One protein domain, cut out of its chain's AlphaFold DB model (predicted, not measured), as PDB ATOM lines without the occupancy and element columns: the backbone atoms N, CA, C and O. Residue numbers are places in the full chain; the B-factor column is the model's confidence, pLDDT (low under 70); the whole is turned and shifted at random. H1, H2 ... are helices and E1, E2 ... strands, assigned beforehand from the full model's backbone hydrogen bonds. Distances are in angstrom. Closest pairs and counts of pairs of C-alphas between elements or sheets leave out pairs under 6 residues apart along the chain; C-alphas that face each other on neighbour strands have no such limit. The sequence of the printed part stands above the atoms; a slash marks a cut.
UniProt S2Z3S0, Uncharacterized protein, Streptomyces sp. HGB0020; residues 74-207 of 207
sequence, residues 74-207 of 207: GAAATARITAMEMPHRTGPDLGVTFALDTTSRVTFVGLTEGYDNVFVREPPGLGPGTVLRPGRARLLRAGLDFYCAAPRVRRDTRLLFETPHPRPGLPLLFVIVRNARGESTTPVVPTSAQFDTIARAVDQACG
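This is residues 74 to 207 of the 207 residues of an uncharacterized protein of Streptomyces sp. HGB0020 (UniProt S2Z3S0). Two strongly twisted antiparallel sheets, E1 E2 E5 E4 and E3 E6 E7, stand partly face to face and come together at their edges, E1 by E7 and E3 by E4, as a loose, incompletely closed barrel. H1 packs on the larger sheet, over E1 and E2, and the loop of residues 151 to 161 sticks out and makes much of the length. The printed part has 134 residues with seven named strands, E1 to E7, then one named helix, H1; its class is mixed, helices and strands. It is only just compact, close to loose, with a radius of gyration of the C-alphas of 16.5 A and spans of 56 by 28 by 25 A.

Find C-alpha 77 at (275.122, 243.893, 221.134); there E1 begins, residues 77 to 85, 23.6 A long. E2 follows at residues 93 to 102, 27.8 A, then E3 at 106 to 113, which bends by 55 degrees at residue 109. Next read E4, residues 118 to 121, 9.7 A, and E5, residues 138 to 146, 24.8 A. E6 takes residues 173 to 179 and E7 residues 182 to 188. H1, residues 192 to 206, runs 20.7 A to C-alpha 206 at (299.185, 221.202, 226.465).

Begin with the hairpin E1 and E2, antiparallel at 150 degrees, where N 80 and O 99 are 2.9 A apart. E2 and E5 are antiparallel at 148 degrees, with N 96 and O 142 at 2.8 A. The hairpin E4 and E5 is antiparallel at 136 degrees, with N 121 and O 143 at 2.8 A. In the other sheet E3 and E6 have N 109 and O 176 at 2.9 A, and the hairpin E6 and E7 has N 177 and O 184 at 2.9 A. Between the sheets, look at the closest C-alphas of E1 and E7, Ala 79 and Val 188, 5.5 A apart, and of E3 and E4, Glu 113 and Val 120, 5.8 A apart. H1 is on the sheet E1 E2 E5 E4 in two layers, a helix on one face of a sheet, at a height over the sheet of 9.6 A; it runs along the strands, at 13 degrees to E2 on the local plane. In H1 every O i to N i+4 pair is within hydrogen-bond range.

The C-alphas of Gly 135 and Asp 156, the two farthest apart, are 58.3 A apart. The printed part has no cut. The links E4 to E5 and E5 to E6 are long, with 16 and 26 residues. Look for pLDDT under 70 at residues 74 to 75, 87 to 92, 149 to 165 and 207; the mean of the printed part is 80.1.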
ATOM      1  N   GLY A  74     270.142 241.534 225.552       58.53
ATOM      2  CA  GLY A  74     271.153 240.750 224.829       58.53
ATOM      3  C   GLY A  74     271.162 240.939 223.312       58.53
ATOM      4  O   GLY A  74     272.200 240.777 222.682       58.53
ATOM      5  N   ALA A  75     270.051 241.381 222.715       62.06
ATOM      6  CA  ALA A  75     269.970 241.725 221.291       62.06
ATOM      7  C   ALA A  75     270.573 243.109 220.970       62.06
ATOM      8  O   ALA A  75     270.642 243.518 219.807       62.06
ATOM      9  N   ALA A  76     270.993 243.861 221.994       76.31
ATOM     10  CA  ALA A  76     271.569 245.192 221.831       76.31
ATOM     11  C   ALA A  76     273.027 245.172 221.348       76.31
ATOM     12  O   ALA A  76     273.506 246.203 220.864       76.31
ATOM     13  N   ALA A  77     273.723 244.043 221.493       83.12
ATOM     14  CA  ALA A  77     275.122 243.893 221.134       83.12
ATOM     15  C   ALA A  77     275.378 242.555 220.432       83.12
ATOM     16  O   ALA A  77     274.774 241.534 220.749       83.12
ATOM     17  N   THR A  78     276.293 242.566 219.471       88.06
ATOM     18  CA  THR A  78     276.765 241.382 218.755       88.06
ATOM     19  C   THR A  78     278.279 241.408 218.726       88.06
ATOM     20  O   THR A  78     278.872 242.437 218.402       88.06
ATOM     21  N   ALA A  79     278.908 240.283 219.043       88.62
ATOM     22  CA  ALA A  79     280.355 240.176 219.088       88.62
ATOM     23  C   ALA A  79     280.846 239.116 218.097       88.62
ATOM     24  O   ALA A  79     280.283 238.027 218.004       88.62
ATOM     25  N   ARG A  80     281.901 239.433 217.343       90.75
ATOM     26  CA  ARG A  80     282.483 238.533 216.341       90.75
ATOM     27  C   ARG A  80     283.998 238.563 216.390       90.75
ATOM     28  O   ARG A  80     284.598 239.631 216.324       90.75
ATOM     29  N   ILE A  81     284.629 237.395 216.405       86.44
ATOM     30  CA  ILE A  81     286.089 237.282 216.319       86.44
ATOM     31  C   ILE A  81     286.563 237.754 214.940       86.44
ATOM     32  O   ILE A  81     286.114 237.248 213.909       86.44
ATOM     33  N   THR A  82     287.484 238.714 214.935       90.25
ATOM     34  CA  THR A  82     288.070 239.325 213.730       90.25
ATOM     35  C   THR A  82     289.519 238.919 213.517       90.25
ATOM     36  O   THR A  82     289.937 238.766 212.374       90.25
ATOM     37  N   ALA A  83     290.271 238.689 214.592       86.25
ATOM     38  CA  ALA A  83     291.636 238.195 214.515       86.25
ATOM     39  C   ALA A  83     291.966 237.330 215.731       86.25
ATOM     40  O   ALA A  83     291.376 237.480 216.802       86.25
ATOM     41  N   MET A  84     292.927 236.433 215.548       84.00
ATOM     42  CA  MET A  84     293.498 235.618 216.612       84.00
ATOM     43  C   MET A  84     295.013 235.706 216.513       84.00
ATOM     44  O   MET A  84     295.571 235.687 215.415       84.00
ATOM     45  N   GLU A  85     295.660 235.805 217.658       83.75
ATOM     46  CA  GLU A  85     297.100 235.835 217.809       83.75
ATOM     47  C   GLU A  85     297.518 234.598 218.593       83.75
ATOM     48  O   GLU A  85     297.024 234.340 219.691       83.75
ATOM     49  N   MET A  86     298.387 233.804 217.974       72.56
ATOM     50  CA  MET A  86     298.825 232.530 218.530       72.56
ATOM     51  C   MET A  86     299.900 232.758 219.600       72.56
ATOM     52  O   MET A  86     300.736 233.653 219.430       72.56
ATOM     53  N   PRO A  87     299.927 231.932 220.658       65.00
ATOM     54  CA  PRO A  87     300.904 232.051 221.728       65.00
ATOM     55  C   PRO A  87     302.344 232.001 221.216       65.00
ATOM     56  O   PRO A  87     302.706 231.220 220.330       65.00
ATOM     57  N   HIS A  88     303.212 232.800 221.830       59.00
ATOM     58  CA  HIS A  88     304.654 232.690 221.648       59.00
ATOM     59  C   HIS A  88     305.202 231.558 222.525       59.00
ATOM     60  O   HIS A  88     305.603 231.803 223.650       59.00
ATOM     61  N   ARG A  89     305.200 230.329 221.985       55.62
ATOM     62  CA  ARG A  89     305.951 229.102 222.362       55.62
ATOM     63  C   ARG A  89     306.016 228.614 223.827       55.62
ATOM     64  O   ARG A  89     306.390 227.462 224.004       55.62
ATOM     65  N   THR A  90     305.691 229.395 224.855       54.03
ATOM     66  CA  THR A  90     305.962 229.053 226.271       54.03
ATOM     67  C   THR A  90     304.730 228.998 227.175       54.03
ATOM     68  O   THR A  90     304.872 228.747 228.365       54.03
ATOM     69  N   GLY A  91     303.526 229.188 226.636       58.81
ATOM     70  CA  GLY A  91     302.272 229.037 227.379       58.81
ATOM     71  C   GLY A  91     301.061 229.149 226.452       58.81
ATOM     72  O   GLY A  91     301.197 229.724 225.371       58.81
ATOM     73  N   PRO A  92     299.895 228.600 226.819       64.38
ATOM     74  CA  PRO A  92     298.683 228.635 226.004       64.38
ATOM     75  C   PRO A  92     297.943 229.982 226.123       64.38
ATOM     76  O   PRO A  92     296.739 230.024 226.374       64.38
ATOM     77  N   ASP A  93     298.672 231.081 225.940       75.12
ATOM     78  CA  ASP A  93     298.152 232.446 225.977       75.12
ATOM     79  C   ASP A  93     297.734 232.863 224.558       75.12
ATOM     80  O   ASP A  93     298.561 233.206 223.710       75.12
ATOM     81  N   LEU A  94     296.437 232.816 224.278       82.31
ATOM     82  CA  LEU A  94     295.850 233.143 222.981       82.31
ATOM     83  C   LEU A  94     295.288 234.565 222.993       82.31
ATOM     84  O   LEU A  94     294.387 234.892 223.761       82.31
ATOM     85  N   GLY A  95     295.777 235.426 222.103       87.25
ATOM     86  CA  GLY A  95     295.179 236.741 221.895       87.25
ATOM     87  C   GLY A  95     293.952 236.625 220.995       87.25
ATOM     88  O   GLY A  95     294.061 236.163 219.864       87.25
ATOM     89  N   VAL A  96     292.782 237.080 221.437       88.50
ATOM     90  CA  VAL A  96     291.572 237.116 220.603       88.50
ATOM     91  C   VAL A  96     291.116 238.551 220.424       88.50
ATOM     92  O   VAL A  96     290.804 239.248 221.387       88.50
ATOM     93  N   THR A  97     291.048 238.993 219.169       90.38
ATOM     94  CA  THR A  97     290.463 240.286 218.806       90.38
ATOM     95  C   THR A  97     289.062 240.076 218.260       90.38
ATOM     96  O   THR A  97     288.868 239.363 217.273       90.38
ATOM     97  N   PHE A  98     288.074 240.730 218.855       91.12
ATOM     98  CA  PHE A  98     286.687 240.672 218.418       91.12
ATOM     99  C   PHE A  98     286.117 242.070 218.177       91.12
ATOM    100  O   PHE A  98     286.431 243.028 218.880       91.12
ATOM    101  N   ALA A  99     285.290 242.183 217.142       91.44
ATOM    102  CA  ALA A  99     284.465 243.346 216.883       91.44
ATOM    103  C   ALA A  99     283.187 243.233 217.708       91.44
ATOM    104  O   ALA A  99     282.474 242.234 217.615       91.44
ATOM    105  N   LEU A 100     282.920 244.255 218.511       90.25
ATOM    106  CA  LEU A 100     281.694 244.431 219.268       90.25
ATOM    107  C   LEU A 100     280.860 245.523 218.600       90.25
ATOM    108  O   LEU A 100     281.202 246.708 218.651       90.25
ATOM    109  N   ASP A 101     279.775 245.104 217.967       91.19
ATOM    110  CA  ASP A 101     278.779 245.962 217.343       91.19
ATOM    111  C   ASP A 101     277.583 246.122 218.269       91.19
ATOM    112  O   ASP A 101     277.183 245.180 218.951       91.19
ATOM    113  N   THR A 102     276.994 247.318 218.298       89.31
ATOM    114  CA  THR A 102     275.807 247.579 219.115       89.31
ATOM    115  C   THR A 102     274.714 248.239 218.287       89.31
ATOM    116  O   THR A 102     274.967 249.096 217.439       89.31
ATOM    117  N   THR A 103     273.471 247.833 218.522       88.12
ATOM    118  CA  THR A 103     272.272 248.407 217.887       88.12
ATOM    119  C   THR A 103     271.675 249.537 218.725       88.12
ATOM    120  O   THR A 103     270.876 250.333 218.238       88.12
ATOM    121  N   SER A 104     272.109 249.664 219.982       86.69
ATOM    122  CA  SER A 104     271.740 250.750 220.889       86.69
ATOM    123  C   SER A 104     272.920 251.178 221.768       86.69
ATOM    124  O   SER A 104     274.021 250.623 221.682       86.69
ATOM    125  N   ARG A 105     272.721 252.223 222.580       88.69
ATOM    126  CA  ARG A 105     273.725 252.664 223.554       88.69
ATOM    127  C   ARG A 105     273.779 251.659 224.702       88.69
ATOM    128  O   ARG A 105     272.788 251.492 225.409       88.69
ATOM    129  N   VAL A 106     274.948 251.068 224.916       89.94
ATOM    130  CA  VAL A 106     275.209 250.143 226.023       89.94
ATOM    131  C   VAL A 106     276.504 250.528 226.726       89.94
ATOM    132  O   VAL A 106     277.349 251.224 226.169       89.94
ATOM    133  N   THR A 107     276.659 250.089 227.961       91.62
ATOM    134  CA  THR A 107     277.865 250.258 228.758       91.62
ATOM    135  C   THR A 107     278.569 248.916 228.838       91.62
ATOM    136  O   THR A 107     277.951 247.926 229.214       91.62
ATOM    137  N   PHE A 108     279.848 248.874 228.484       90.81
ATOM    138  CA  PHE A 108     280.686 247.704 228.711       90.81
ATOM    139  C   PHE A 108     280.891 247.510 230.214       90.81
ATOM    140  O   PHE A 108     281.266 248.455 230.913       90.81
ATOM    141  N   VAL A 109     280.611 246.307 230.705       92.81
ATOM    142  CA  VAL A 109     280.766 245.953 232.120       92.81
ATOM    143  C   VAL A 109     282.034 245.141 232.323       92.81
ATOM    144  O   VAL A 109     282.781 245.438 233.245       92.81
ATOM    145  N   GLY A 110     282.291 244.168 231.452       91.50
ATOM    146  CA  GLY A 110     283.450 243.291 231.559       91.50
ATOM    147  C   GLY A 110     283.355 242.112 230.603       91.50
ATOM    148  O   GLY A 110     282.491 242.072 229.717       91.50
ATOM    149  N   LEU A 111     284.242 241.143 230.800       92.31
ATOM    150  CA  LEU A 111     284.222 239.851 230.122       92.31
ATOM    151  C   LEU A 111     284.049 238.732 231.150       92.31
ATOM    152  O   LEU A 111     284.410 238.894 232.310       92.31
ATOM    153  N   THR A 112     283.514 237.599 230.715       91.56
ATOM    154  CA  THR A 112     283.512 236.365 231.508       91.56
ATOM    155  C   THR A 112     283.810 235.164 230.622       91.56
ATOM    156  O   THR A 112     283.558 235.176 229.413       91.56
ATOM    157  N   GLU A 113     284.408 234.151 231.227       89.50
ATOM    158  CA  GLU A 113     284.861 232.912 230.622       89.50
ATOM    159  C   GLU A 113     283.693 232.084 230.064       89.50
ATOM    160  O   GLU A 113     282.615 232.005 230.652       89.50
ATOM    161  N   GLY A 114     283.911 231.423 228.922       86.69
ATOM    162  CA  GLY A 114     282.977 230.429 228.383       86.69
ATOM    163  C   GLY A 114     283.198 229.006 228.905       86.69
ATOM    164  O   GLY A 114     282.336 228.148 228.719       86.69
ATOM    165  N   TYR A 115     284.348 228.751 229.535       81.94
ATOM    166  CA  TYR A 115     284.799 227.427 229.960       81.94
ATOM    167  C   TYR A 115     285.565 227.509 231.280       81.94
ATOM    168  O   TYR A 115     286.335 228.441 231.483       81.94
ATOM    169  N   ASP A 116     285.434 226.479 232.118       80.19
ATOM    170  CA  ASP A 116     286.071 226.413 233.446       80.19
ATOM    171  C   ASP A 116     287.609 226.411 233.408       80.19
ATOM    172  O   ASP A 116     288.265 226.669 234.414       80.19
ATOM    173  N   ASN A 117     288.203 226.069 232.264       75.00
ATOM    174  CA  ASN A 117     289.649 225.978 232.077       75.00
ATOM    175  C   ASN A 117     290.218 227.098 231.199       75.00
ATOM    176  O   ASN A 117     291.360 226.995 230.758       75.00
ATOM    177  N   VAL A 118     289.428 228.126 230.904       82.56
ATOM    178  CA  VAL A 118     289.878 229.324 230.194       82.56
ATOM    179  C   VAL A 118     289.822 230.466 231.181       82.56
ATOM    180  O   VAL A 118     288.810 230.617 231.842       82.56
ATOM    181  N   PHE A 119     290.867 231.280 231.261       85.56
ATOM    182  CA  PHE A 119     290.849 232.533 232.009       85.56
ATOM    183  C   PHE A 119     290.889 233.698 231.030       85.56
ATOM    184  O   PHE A 119     291.738 233.732 230.133       85.56
ATOM    185  N   VAL A 120     289.963 234.647 231.176       88.56
ATOM    186  CA  VAL A 120     289.895 235.808 230.286       88.56
ATOM    187  C   VAL A 120     290.649 236.975 230.912       88.56
ATOM    188  O   VAL A 120     290.307 237.469 231.982       88.56
ATOM    189  N   ARG A 121     291.657 237.478 230.202       86.25
ATOM    190  CA  ARG A 121     292.332 238.736 230.528       86.25
ATOM    191  C   ARG A 121     291.657 239.883 229.793       86.25
ATOM    192  O   ARG A 121     291.555 239.872 228.562       86.25
ATOM    193  N   GLU A 122     291.201 240.868 230.560       81.81
ATOM    194  CA  GLU A 122     290.482 242.024 230.031       81.81
ATOM    195  C   GLU A 122     291.323 242.847 229.037       81.81
ATOM    196  O   GLU A 122     292.548 242.946 229.169       81.81
ATOM    197  N   PRO A 123     290.677 243.463 228.029       78.12
ATOM    198  CA  PRO A 123     291.356 244.267 227.027       78.12
ATOM    199  C   PRO A 123     292.002 245.526 227.624       78.12
ATOM    200  O   PRO A 123     291.322 246.318 228.283       78.12
ATOM    201  N   PRO A 124     293.285 245.805 227.319       72.94
ATOM    202  CA  PRO A 124     293.901 247.060 227.720       72.94
ATOM    203  C   PRO A 124     293.203 248.235 227.020       72.94
ATOM    204  O   PRO A 124     292.979 248.218 225.809       72.94
ATOM    205  N   GLY A 125     292.860 249.276 227.781       71.25
ATOM    206  CA  GLY A 125     292.256 250.502 227.246       71.25
ATOM    207  C   GLY A 125     290.729 250.488 227.094       71.25
ATOM    208  O   GLY A 125     290.174 251.507 226.683       71.25
ATOM    209  N   LEU A 126     290.038 249.401 227.467       78.38
ATOM    210  CA  LEU A 126     288.580 249.392 227.633       78.38
ATOM    211  C   LEU A 126     288.205 248.956 229.055       78.38
ATOM    212  O   LEU A 126     288.048 247.774 229.330       78.38
ATOM    213  N   GLY A 127     288.042 249.931 229.950       78.62
ATOM    214  CA  GLY A 127     287.619 249.669 231.325       78.62
ATOM    215  C   GLY A 127     286.097 249.512 231.472       78.62
ATOM    216  O   GLY A 127     285.336 250.045 230.642       78.62
ATOM    217  N   PRO A 128     285.639 248.855 232.555       84.56
ATOM    218  CA  PRO A 128     284.240 248.860 232.971       84.56
ATOM    219  C   PRO A 128     283.669 250.282 233.005       84.56
ATOM    220  O   PRO A 128     284.331 251.232 233.425       84.56
ATOM    221  N   GLY A 129     282.432 250.452 232.545       85.12
ATOM    222  CA  GLY A 129     281.783 251.763 232.460       85.12
ATOM    223  C   GLY A 129     281.947 252.468 231.110       85.12
ATOM    224  O   GLY A 129     281.308 253.499 230.882       85.12
ATOM    225  N   THR A 130     282.732 251.915 230.180       88.88
ATOM    226  CA  THR A 130     282.882 252.512 228.847       88.88
ATOM    227  C   THR A 130     281.574 252.452 228.056       88.88
ATOM    228  O   THR A 130     280.983 251.391 227.874       88.88
ATOM    229  N   VAL A 131     281.132 253.598 227.531       90.06
ATOM    230  CA  VAL A 131     279.898 253.688 226.737       90.06
ATOM    231  C   VAL A 131     280.161 253.345 225.271       90.06
ATOM    232  O   VAL A 131     280.890 254.041 224.560       90.06
ATOM    233  N   LEU A 132     279.479 252.309 224.798       88.25
ATOM    234  CA  LEU A 132     279.439 251.860 223.416       88.25
ATOM    235  C   LEU A 132     278.211 252.468 222.726       88.25
ATOM    236  O   LEU A 132     277.089 252.421 223.238       88.25
ATOM    237  N   ARG A 133     278.433 253.106 221.576       88.56
ATOM    238  CA  ARG A 133     277.387 253.777 220.792       88.56
ATOM    239  C   ARG A 133     277.089 252.965 219.535       88.56
ATOM    240  O   ARG A 133     278.029 252.416 218.963       88.56
ATOM    241  N   PRO A 134     275.830 252.968 219.068       89.75
ATOM    242  CA  PRO A 134     275.473 252.243 217.864       89.75
ATOM    243  C   PRO A 134     276.165 252.809 216.622       89.75
ATOM    244  O   PRO A 134     276.521 253.991 216.574       89.75
ATOM    245  N   GLY A 135     276.337 251.955 215.611       82.69
ATOM    246  CA  GLY A 135     276.881 252.329 214.300       82.69
ATOM    247  C   GLY A 135     278.410 252.402 214.216       82.69
ATOM    248  O   GLY A 135     278.935 252.823 213.187       82.69
ATOM    249  N   ARG A 136     279.141 252.013 215.269       81.69
ATOM    250  CA  ARG A 136     280.601 251.847 215.224       81.69
ATOM    251  C   ARG A 136     281.028 250.584 215.961       81.69
ATOM    252  O   ARG A 136     281.005 250.570 217.191       81.69
ATOM    253  N   ALA A 137     281.501 249.598 215.205       86.69
ATOM    254  CA  ALA A 137     282.180 248.431 215.750       86.69
ATOM    255  C   ALA A 137     283.365 248.868 216.620       86.69
ATOM    256  O   ALA A 137     284.190 249.695 216.209       86.69
ATOM    257  N   ARG A 138     283.470 248.311 217.825       88.50
ATOM    258  CA  ARG A 138     284.656 248.460 218.673       88.50
ATOM    259  C   ARG A 138     285.481 247.189 218.618       88.50
ATOM    260  O   ARG A 138     284.971 246.117 218.906       88.50
ATOM    261  N   LEU A 139     286.751 247.323 218.249       90.19
ATOM    262  CA  LEU A 139     287.701 246.219 218.288       90.19
ATOM    263  C   LEU A 139     288.255 246.092 219.701       90.19
ATOM    264  O   LEU A 139     288.838 247.044 220.218       90.19
ATOM    265  N   LEU A 140     288.056 244.925 220.300       89.00
ATOM    266  CA  LEU A 140     288.504 244.588 221.643       89.00
ATOM    267  C   LEU A 140     289.438 243.393 221.563       89.00
ATOM    268  O   LEU A 140     289.148 242.432 220.856       89.00
ATOM    269  N   ARG A 141     290.559 243.467 222.278       89.56
ATOM    270  CA  ARG A 141     291.583 242.424 222.305       89.56
ATOM    271  C   ARG A 141     291.665 241.833 223.702       89.56
ATOM    272  O   ARG A 141     292.199 242.485 224.587       89.56
ATOM    273  N   ALA A 142     291.160 240.621 223.881       89.06
ATOM    274  CA  ALA A 142     291.274 239.874 225.128       89.06
ATOM    275  C   ALA A 142     292.422 238.861 225.045       89.06
ATOM    276  O   ALA A 142     292.737 238.363 223.960       89.06
ATOM    277  N   GLY A 143     293.036 238.557 226.184       88.94
ATOM    278  CA  GLY A 143     293.901 237.385 226.323       88.94
ATOM    279  C   GLY A 143     293.088 236.203 226.841       88.94
ATOM    280  O   GLY A 143     292.226 236.394 227.693       88.94
ATOM    281  N   LEU A 144     293.345 235.008 226.326       87.69
ATOM    282  CA  LEU A 144     292.764 233.755 226.798       87.69
ATOM    283  C   LEU A 144     293.888 232.848 227.273       87.69
ATOM    284  O   LEU A 144     294.712 232.439 226.459       87.69
ATOM    285  N   ASP A 145     293.883 232.516 228.556       84.75
ATOM    286  CA  ASP A 145     294.884 231.633 229.143       84.75
ATOM    287  C   ASP A 145     294.225 230.281 229.406       84.75
ATOM    288  O   ASP A 145     293.279 230.183 230.194       84.75
ATOM    289  N   PHE A 146     294.678 229.235 228.714       80.44
ATOM    290  CA  PHE A 146     294.109 227.898 228.887       80.44
ATOM    291  C   PHE A 146     294.853 227.139 229.983       80.44
ATOM    292  O   PHE A 146     296.071 226.998 229.967       80.44
ATOM    293  N   TYR A 147     294.115 226.574 230.926       78.06
ATOM    294  CA  TYR A 147     294.683 225.670 231.908       78.06
ATOM    295  C   TYR A 147     294.762 224.251 231.335       78.06
ATOM    296  O   TYR A 147     293.739 223.600 231.094       78.06
ATOM    297  N   CYS A 148     295.987 223.760 231.137       76.06
ATOM    298  CA  CYS A 148     296.239 222.370 230.771       76.06
ATOM    299  C   CYS A 148     296.011 221.482 232.005       76.06
ATOM    300  O   CYS A 148     296.761 221.546 232.981       76.06
ATOM    301  N   ALA A 149     294.956 220.666 231.992       68.50
ATOM    302  CA  ALA A 149     294.683 219.748 233.093       68.50
ATOM    303  C   ALA A 149     295.816 218.716 233.237       68.50
ATOM    304  O   ALA A 149     296.252 218.116 232.255       68.50
ATOM    305  N   ALA A 150     296.271 218.474 234.471       57.66
ATOM    306  CA  ALA A 150     297.230 217.410 234.753       57.66
ATOM    307  C   ALA A 150     296.635 216.034 234.384       57.66
ATOM    308  O   ALA A 150     295.432 215.816 234.577       57.66
ATOM    309  N   PRO A 151     297.447 215.082 233.890       55.88
ATOM    310  CA  PRO A 151     296.952 213.774 233.488       55.88
ATOM    311  C   PRO A 151     296.286 213.062 234.671       55.88
ATOM    312  O   PRO A 151     296.893 212.856 235.724       55.88
ATOM    313  N   ARG A 152     295.026 212.647 234.504       52.88
ATOM    314  CA  ARG A 152     294.359 211.791 235.490       52.88
ATOM    315  C   ARG A 152     294.883 210.368 235.328       52.88
ATOM    316  O   ARG A 152     294.608 209.702 234.332       52.88
ATOM    317  N   VAL A 153     295.618 209.878 236.323       50.88
ATOM    318  CA  VAL A 153     296.014 208.465 236.398       50.88
ATOM    319  C   VAL A 153     294.763 207.631 236.691       50.88
ATOM    320  O   VAL A 153     294.353 207.485 237.843       50.88
ATOM    321  N   ARG A 154     294.118 207.078 235.655       50.66
ATOM    322  CA  ARG A 154     293.171 205.972 235.845       50.66
ATOM    323  C   ARG A 154     293.974 204.723 236.194       50.66
ATOM    324  O   ARG A 154     294.882 204.356 235.458       50.66
ATOM    325  N   ARG A 155     293.616 204.072 237.306       56.84
ATOM    326  CA  ARG A 155     294.317 202.900 237.863       56.84
ATOM    327  C   ARG A 155     294.430 201.690 236.925       56.84
ATOM    328  O   ARG A 155     295.216 200.817 237.251       56.84
ATOM    329  N   ASP A 156     293.725 201.653 235.790       62.47
ATOM    330  CA  ASP A 156     293.666 200.438 234.962       62.47
ATOM    331  C   ASP A 156     293.914 200.581 233.458       62.47
ATOM    332  O   ASP A 156     294.011 199.567 232.771       62.47
ATOM    333  N   THR A 157     294.003 201.766 232.855       50.34
ATOM    334  CA  THR A 157     294.238 201.832 231.396       50.34
ATOM    335  C   THR A 157     294.481 203.263 230.954       50.34
ATOM    336  O   THR A 157     293.646 204.106 231.255       50.34
ATOM    337  N   ARG A 158     295.585 203.483 230.216       50.25
ATOM    338  CA  ARG A 158     295.977 204.696 229.462       50.25
ATOM    339  C   ARG A 158     295.787 206.034 230.200       50.25
ATOM    340  O   ARG A 158     294.676 206.439 230.516       50.25
ATOM    341  N   LEU A 159     296.881 206.782 230.372       48.88
ATOM    342  CA  LEU A 159     296.824 208.209 230.706       48.88
ATOM    343  C   LEU A 159     295.952 208.916 229.657       48.88
ATOM    344  O   LEU A 159     296.386 209.140 228.530       48.88
ATOM    345  N   LEU A 160     294.701 209.203 230.006       47.09
ATOM    346  CA  LEU A 160     293.823 210.044 229.210       47.09
ATOM    347  C   LEU A 160     294.088 211.473 229.672       47.09
ATOM    348  O   LEU A 160     293.654 211.883 230.750       47.09
ATOM    349  N   PHE A 161     294.858 212.205 228.869       49.75
ATOM    350  CA  PHE A 161     294.884 213.659 228.927       49.75
ATOM    351  C   PHE A 161     293.521 214.145 228.443       49.75
ATOM    352  O   PHE A 161     293.281 214.313 227.253       49.75
ATOM    353  N   GLU A 162     292.581 214.291 229.369       53.94
ATOM    354  CA  GLU A 162     291.308 214.938 229.081       53.94
ATOM    355  C   GLU A 162     291.533 216.448 229.210       53.94
ATOM    356  O   GLU A 162     291.106 217.083 230.172       53.94
ATOM    357  N   THR A 163     292.307 217.019 228.281       56.31
ATOM    358  CA  THR A 163     292.440 218.473 228.164       56.31
ATOM    359  C   THR A 163     291.046 218.999 227.818       56.31
ATOM    360  O   THR A 163     290.497 218.585 226.788       56.31
ATOM    361  N   PRO A 164     290.416 219.838 228.660       58.91
ATOM    362  CA  PRO A 164     289.080 220.334 228.372       58.91
ATOM    363  C   PRO A 164     289.178 221.270 227.168       58.91
ATOM    364  O   PRO A 164     289.621 222.410 227.264       58.91
ATOM    365  N   HIS A 165     288.841 220.759 225.991       65.88
ATOM    366  CA  HIS A 165     288.859 221.555 224.778       65.88
ATOM    367  C   HIS A 165     287.568 222.364 224.682       65.88
ATOM    368  O   HIS A 165     286.495 221.843 225.030       65.88
ATOM    369  N   PRO A 166     287.630 223.607 224.167       70.62
ATOM    370  CA  PRO A 166     286.417 224.280 223.749       70.62
ATOM    371  C   PRO A 166     285.654 223.359 222.788       70.62
ATOM    372  O   PRO A 166     286.246 222.545 222.080       70.62
ATOM    373  N   ARG A 167     284.325 223.449 222.771       78.44
ATOM    374  CA  ARG A 167     283.491 222.658 221.853       78.44
ATOM    375  C   ARG A 167     283.076 223.519 220.661       78.44
ATOM    376  O   ARG A 167     282.755 224.693 220.863       78.44
ATOM    377  N   PRO A 168     283.008 222.957 219.443       81.75
ATOM    378  CA  PRO A 168     282.515 223.690 218.286       81.75
ATOM    379  C   PRO A 168     281.120 224.274 218.538       81.75
ATOM    380  O   PRO A 168     280.245 223.597 219.079       81.75
ATOM    381  N   GLY A 169     280.910 225.527 218.131       82.50
ATOM    382  CA  GLY A 169     279.617 226.209 218.243       82.50
ATOM    383  C   GLY A 169     279.273 226.744 219.636       82.50
ATOM    384  O   GLY A 169     278.214 227.350 219.792       82.50
ATOM    385  N   LEU A 170     280.147 226.566 220.629       85.88
ATOM    386  CA  LEU A 170     279.990 227.171 221.948       85.88
ATOM    387  C   LEU A 170     280.841 228.455 222.087       85.88
ATOM    388  O   LEU A 170     281.859 228.598 221.402       85.88
ATOM    389  N   PRO A 171     280.428 229.414 222.937       88.88
ATOM    390  CA  PRO A 171     281.162 230.664 223.142       88.88
ATOM    391  C   PRO A 171     282.491 230.441 223.873       88.88
ATOM    392  O   PRO A 171     282.527 229.707 224.853       88.88
ATOM    393  N   LEU A 172     283.566 231.117 223.446       87.38
ATOM    394  CA  LEU A 172     284.841 231.138 224.192       87.38
ATOM    395  C   LEU A 172     284.786 232.044 225.413       87.38
ATOM    396  O   LEU A 172     285.406 231.769 226.435       87.38
ATOM    397  N   LEU A 173     284.079 233.157 225.258       91.50
ATOM    398  CA  LEU A 173     283.879 234.167 226.276       91.50
ATOM    399  C   LEU A 173     282.543 234.857 226.029       91.50
ATOM    400  O   LEU A 173     281.991 234.819 224.920       91.50
ATOM    401  N   PHE A 174     282.053 235.530 227.055       92.38
ATOM    402  CA  PHE A 174     280.893 236.393 226.978       92.38
ATOM    403  C   PHE A 174     281.297 237.829 227.280       92.38
ATOM    404  O   PHE A 174     282.049 238.109 228.212       92.38
ATOM    405  N   VAL A 175     280.769 238.754 226.487       92.44
ATOM    406  CA  VAL A 175     280.871 240.188 226.743       92.44
ATOM    407  C   VAL A 175     279.694 240.594 227.611       92.44
ATOM    408  O   VAL A 175     278.548 240.399 227.211       92.44
ATOM    409  N   ILE A 176     279.958 241.176 228.775       92.56
ATOM    410  CA  ILE A 176     278.913 241.686 229.661       92.56
ATOM    411  C   ILE A 176     278.653 243.147 229.299       92.56
ATOM    412  O   ILE A 176     279.548 243.998 229.342       92.56
ATOM    413  N   VAL A 177     277.409 243.446 228.938       91.50
ATOM    414  CA  VAL A 177     276.951 244.793 228.603       91.50
ATOM    415  C   VAL A 177     275.748 245.173 229.450       91.50
ATOM    416  O   VAL A 177     274.915 244.340 229.797       91.50
ATOM    417  N   ARG A 178     275.628 246.461 229.761       91.19
ATOM    418  CA  ARG A 178     274.503 247.026 230.505       91.19
ATOM    419  C   ARG A 178     273.790 248.087 229.693       91.19
ATOM    420  O   ARG A 178     274.423 248.946 229.087       91.19
ATOM    421  N   ASN A 179     272.468 248.089 229.732       88.31
ATOM    422  CA  ASN A 179     271.657 249.178 229.200       88.31
ATOM    423  C   ASN A 179     270.606 249.617 230.232       88.31
ATOM    424  O   ASN A 179     270.633 249.192 231.385       88.31
ATOM    425  N   ALA A 180     269.674 250.479 229.823       84.38
ATOM    426  CA  ALA A 180     268.614 250.984 230.698       84.38
ATOM    427  C   ALA A 180     267.675 249.893 231.261       84.38
ATOM    428  O   ALA A 180     266.903 250.178 232.169       84.38
ATOM    429  N   ARG A 181     267.710 248.670 230.718       80.69
ATOM    430  CA  ARG A 181     266.865 247.535 231.119       80.69
ATOM    431  C   ARG A 181     267.590 246.509 231.987       80.69
ATOM    432  O   ARG A 181     266.929 245.623 232.513       80.69
ATOM    433  N   GLY A 182     268.908 246.618 232.133       86.50
ATOM    434  CA  GLY A 182     269.708 245.697 232.933       86.50
ATOM    435  C   GLY A 182     270.979 245.241 232.230       86.50
ATOM    436  O   GLY A 182     271.414 245.828 231.234       86.50
ATOM    437  N   GLU A 183     271.582 244.204 232.799       90.81
ATOM    438  CA  GLU A 183     272.797 243.566 232.304       90.81
ATOM    439  C   GLU A 183     272.453 242.364 231.427       90.81
ATOM    440  O   GLU A 183     271.441 241.692 231.626       90.81
ATOM    441  N   SER A 184     273.283 242.122 230.421       89.69
ATOM    442  CA  SER A 184     273.156 240.988 229.519       89.69
ATOM    443  C   SER A 184     274.522 240.538 229.020       89.69
ATOM    444  O   SER A 184     275.497 241.293 229.053       89.69
ATOM    445  N   THR A 185     274.578 239.296 228.555       91.00
ATOM    446  CA  THR A 185     275.771 238.658 228.019       91.00
ATOM    447  C   THR A 185     275.640 238.466 226.514       91.00
ATOM    448  O   THR A 185     274.644 237.960 225.999       91.00
ATOM    449  N   THR A 186     276.678 238.856 225.784       91.31
ATOM    450  CA  THR A 186     276.795 238.632 224.344       91.31
ATOM    451  C   THR A 186     277.864 237.570 224.099       91.31
ATOM    452  O   THR A 186     279.025 237.798 224.448       91.31
ATOM    453  N   PRO A 187     277.517 236.411 223.516       92.19
ATOM    454  CA  PRO A 187     278.477 235.339 223.301       92.19
ATOM    455  C   PRO A 187     279.467 235.687 222.185       92.19
ATOM    456  O   PRO A 187     279.085 236.216 221.141       92.19
ATOM    457  N   VAL A 188     280.734 235.319 222.375       91.06
ATOM    458  CA  VAL A 188     281.765 235.349 221.332       91.06
ATOM    459  C   VAL A 188     282.011 233.922 220.864       91.06
ATOM    460  O   VAL A 188     282.760 233.162 221.481       91.06
ATOM    461  N   VAL A 189     281.342 233.550 219.774       91.19
ATOM    462  CA  VAL A 189     281.399 232.195 219.213       91.19
ATOM    463  C   VAL A 189     282.409 232.144 218.064       91.19
ATOM    464  O   VAL A 189     282.295 232.935 217.120       91.19
ATOM    465  N   PRO A 190     283.391 231.228 218.098       88.25
ATOM    466  CA  PRO A 190     284.295 231.012 216.976       88.25
ATOM    467  C   PRO A 190     283.583 230.401 215.776       88.25
ATOM    468  O   PRO A 190     282.700 229.554 215.906       88.25
ATOM    469  N   THR A 191     284.041 230.760 214.582       89.75
ATOM    470  CA  THR A 191     283.761 229.970 213.374       89.75
ATOM    471  C   THR A 191     284.488 228.623 213.429       89.75
ATOM    472  O   THR A 191     285.470 228.483 214.156       89.75
ATOM    473  N   SER A 192     284.078 227.645 212.615       87.62
ATOM    474  CA  SER A 192     284.738 226.329 212.551       87.62
ATOM    475  C   SER A 192     286.245 226.428 212.263       87.62
ATOM    476  O   SER A 192     287.045 225.811 212.951       87.62
ATOM    477  N   ALA A 193     286.658 227.289 211.327       86.69
ATOM    478  CA  ALA A 193     288.078 227.476 211.013       86.69
ATOM    479  C   ALA A 193     288.870 228.124 212.167       86.69
ATOM    480  O   ALA A 193     290.039 227.801 212.401       86.69
ATOM    481  N   GLN A 194     288.239 229.050 212.897       88.69
ATOM    482  CA  GLN A 194     288.846 229.660 214.080       88.69
ATOM    483  C   GLN A 194     288.981 228.638 215.208       88.69
ATOM    484  O   GLN A 194     290.030 228.552 215.839       88.69
ATOM    485  N   PHE A 195     287.941 227.831 215.398       86.88
ATOM    486  CA  PHE A 195     287.926 226.736 216.347       86.88
ATOM    487  C   PHE A 195     289.075 225.751 216.102       86.88
ATOM    488  O   PHE A 195     289.855 225.510 217.015       86.88
ATOM    489  N   ASP A 196     289.250 225.262 214.871       86.50
ATOM    490  CA  ASP A 196     290.329 224.320 214.531       86.50
ATOM    491  C   ASP A 196     291.720 224.902 214.820       86.50
ATOM    492  O   ASP A 196     292.661 224.197 215.182       86.50
ATOM    493  N   THR A 197     291.869 226.214 214.650       85.00
ATOM    494  CA  THR A 197     293.120 226.917 214.937       85.00
ATOM    495  C   THR A 197     293.388 226.989 216.438       85.00
ATOM    496  O   THR A 197     294.507 226.716 216.859       85.00
ATOM    497  N   ILE A 198     292.363 227.287 217.237       82.31
ATOM    498  CA  ILE A 198     292.453 227.302 218.702       82.31
ATOM    499  C   ILE A 198     292.728 225.899 219.234       82.31
ATOM    500  O   ILE A 198     293.633 225.738 220.042       82.31
ATOM    501  N   ALA A 199     292.004 224.887 218.750       82.25
ATOM    502  CA  ALA A 199     292.201 223.498 219.152       82.25
ATOM    503  C   ALA A 199     293.655 223.062 218.923       82.25
ATOM    504  O   ALA A 199     294.319 222.642 219.862       82.25
ATOM    505  N   ARG A 200     294.203 223.307 217.723       81.94
ATOM    506  CA  ARG A 200     295.618 223.021 217.429       81.94
ATOM    507  C   ARG A 200     296.593 223.787 218.322       81.94
ATOM    508  O   ARG A 200     297.636 223.245 218.662       81.94
ATOM    509  N   ALA A 201     296.298 225.042 218.664       80.00
ATOM    510  CA  ALA A 201     297.152 225.830 219.552       80.00
ATOM    511  C   ALA A 201     297.168 225.262 220.976       80.00
ATOM    512  O   ALA A 201     298.230 225.159 221.584       80.00
ATOM    513  N   VAL A 202     295.995 224.882 221.486       79.00
ATOM    514  CA  VAL A 202     295.842 224.253 222.802       79.00
ATOM    515  C   VAL A 202     296.537 222.893 222.817       79.00
ATOM    516  O   VAL A 202     297.319 222.640 223.726       79.00
ATOM    517  N   ASP A 203     296.354 222.069 221.782       79.31
ATOM    518  CA  ASP A 203     297.049 220.783 221.633       79.31
ATOM    519  C   ASP A 203     298.575 220.951 221.626       79.31
ATOM    520  O   ASP A 203     299.284 220.197 222.282       79.31
ATOM    521  N   GLN A 204     299.099 221.956 220.917       77.88
ATOM    522  CA  GLN A 204     300.542 222.228 220.876       77.88
ATOM    523  C   GLN A 204     301.110 222.718 222.210       77.88
ATOM    524  O   GLN A 204     302.295 222.524 222.467       77.88
ATOM    525  N   ALA A 205     300.307 223.408 223.017       74.12
ATOM    526  CA  ALA A 205     300.749 223.980 224.284       74.12
ATOM    527  C   ALA A 205     300.541 223.032 225.477       74.12
ATOM    528  O   ALA A 205     301.280 223.121 226.455       74.12
ATOM    529  N   CYS A 206     299.544 222.147 225.406       74.62
ATOM    530  CA  CYS A 206     299.185 221.202 226.465       74.62
ATOM    531  C   CYS A 206     299.632 219.751 226.196       74.62
ATOM    532  O   CYS A 206     299.394 218.899 227.057       74.62
ATOM    533  N   GLY A 207     300.208 219.466 225.022       63.88
ATOM    534  CA  GLY A 207     300.637 218.137 224.564       63.88
ATOM    535  C   GLY A 207     302.129 217.866 224.704       63.88
ATOM    536  O   GLY A 207     302.933 218.798 224.485       63.88
TER     537      GLY A 207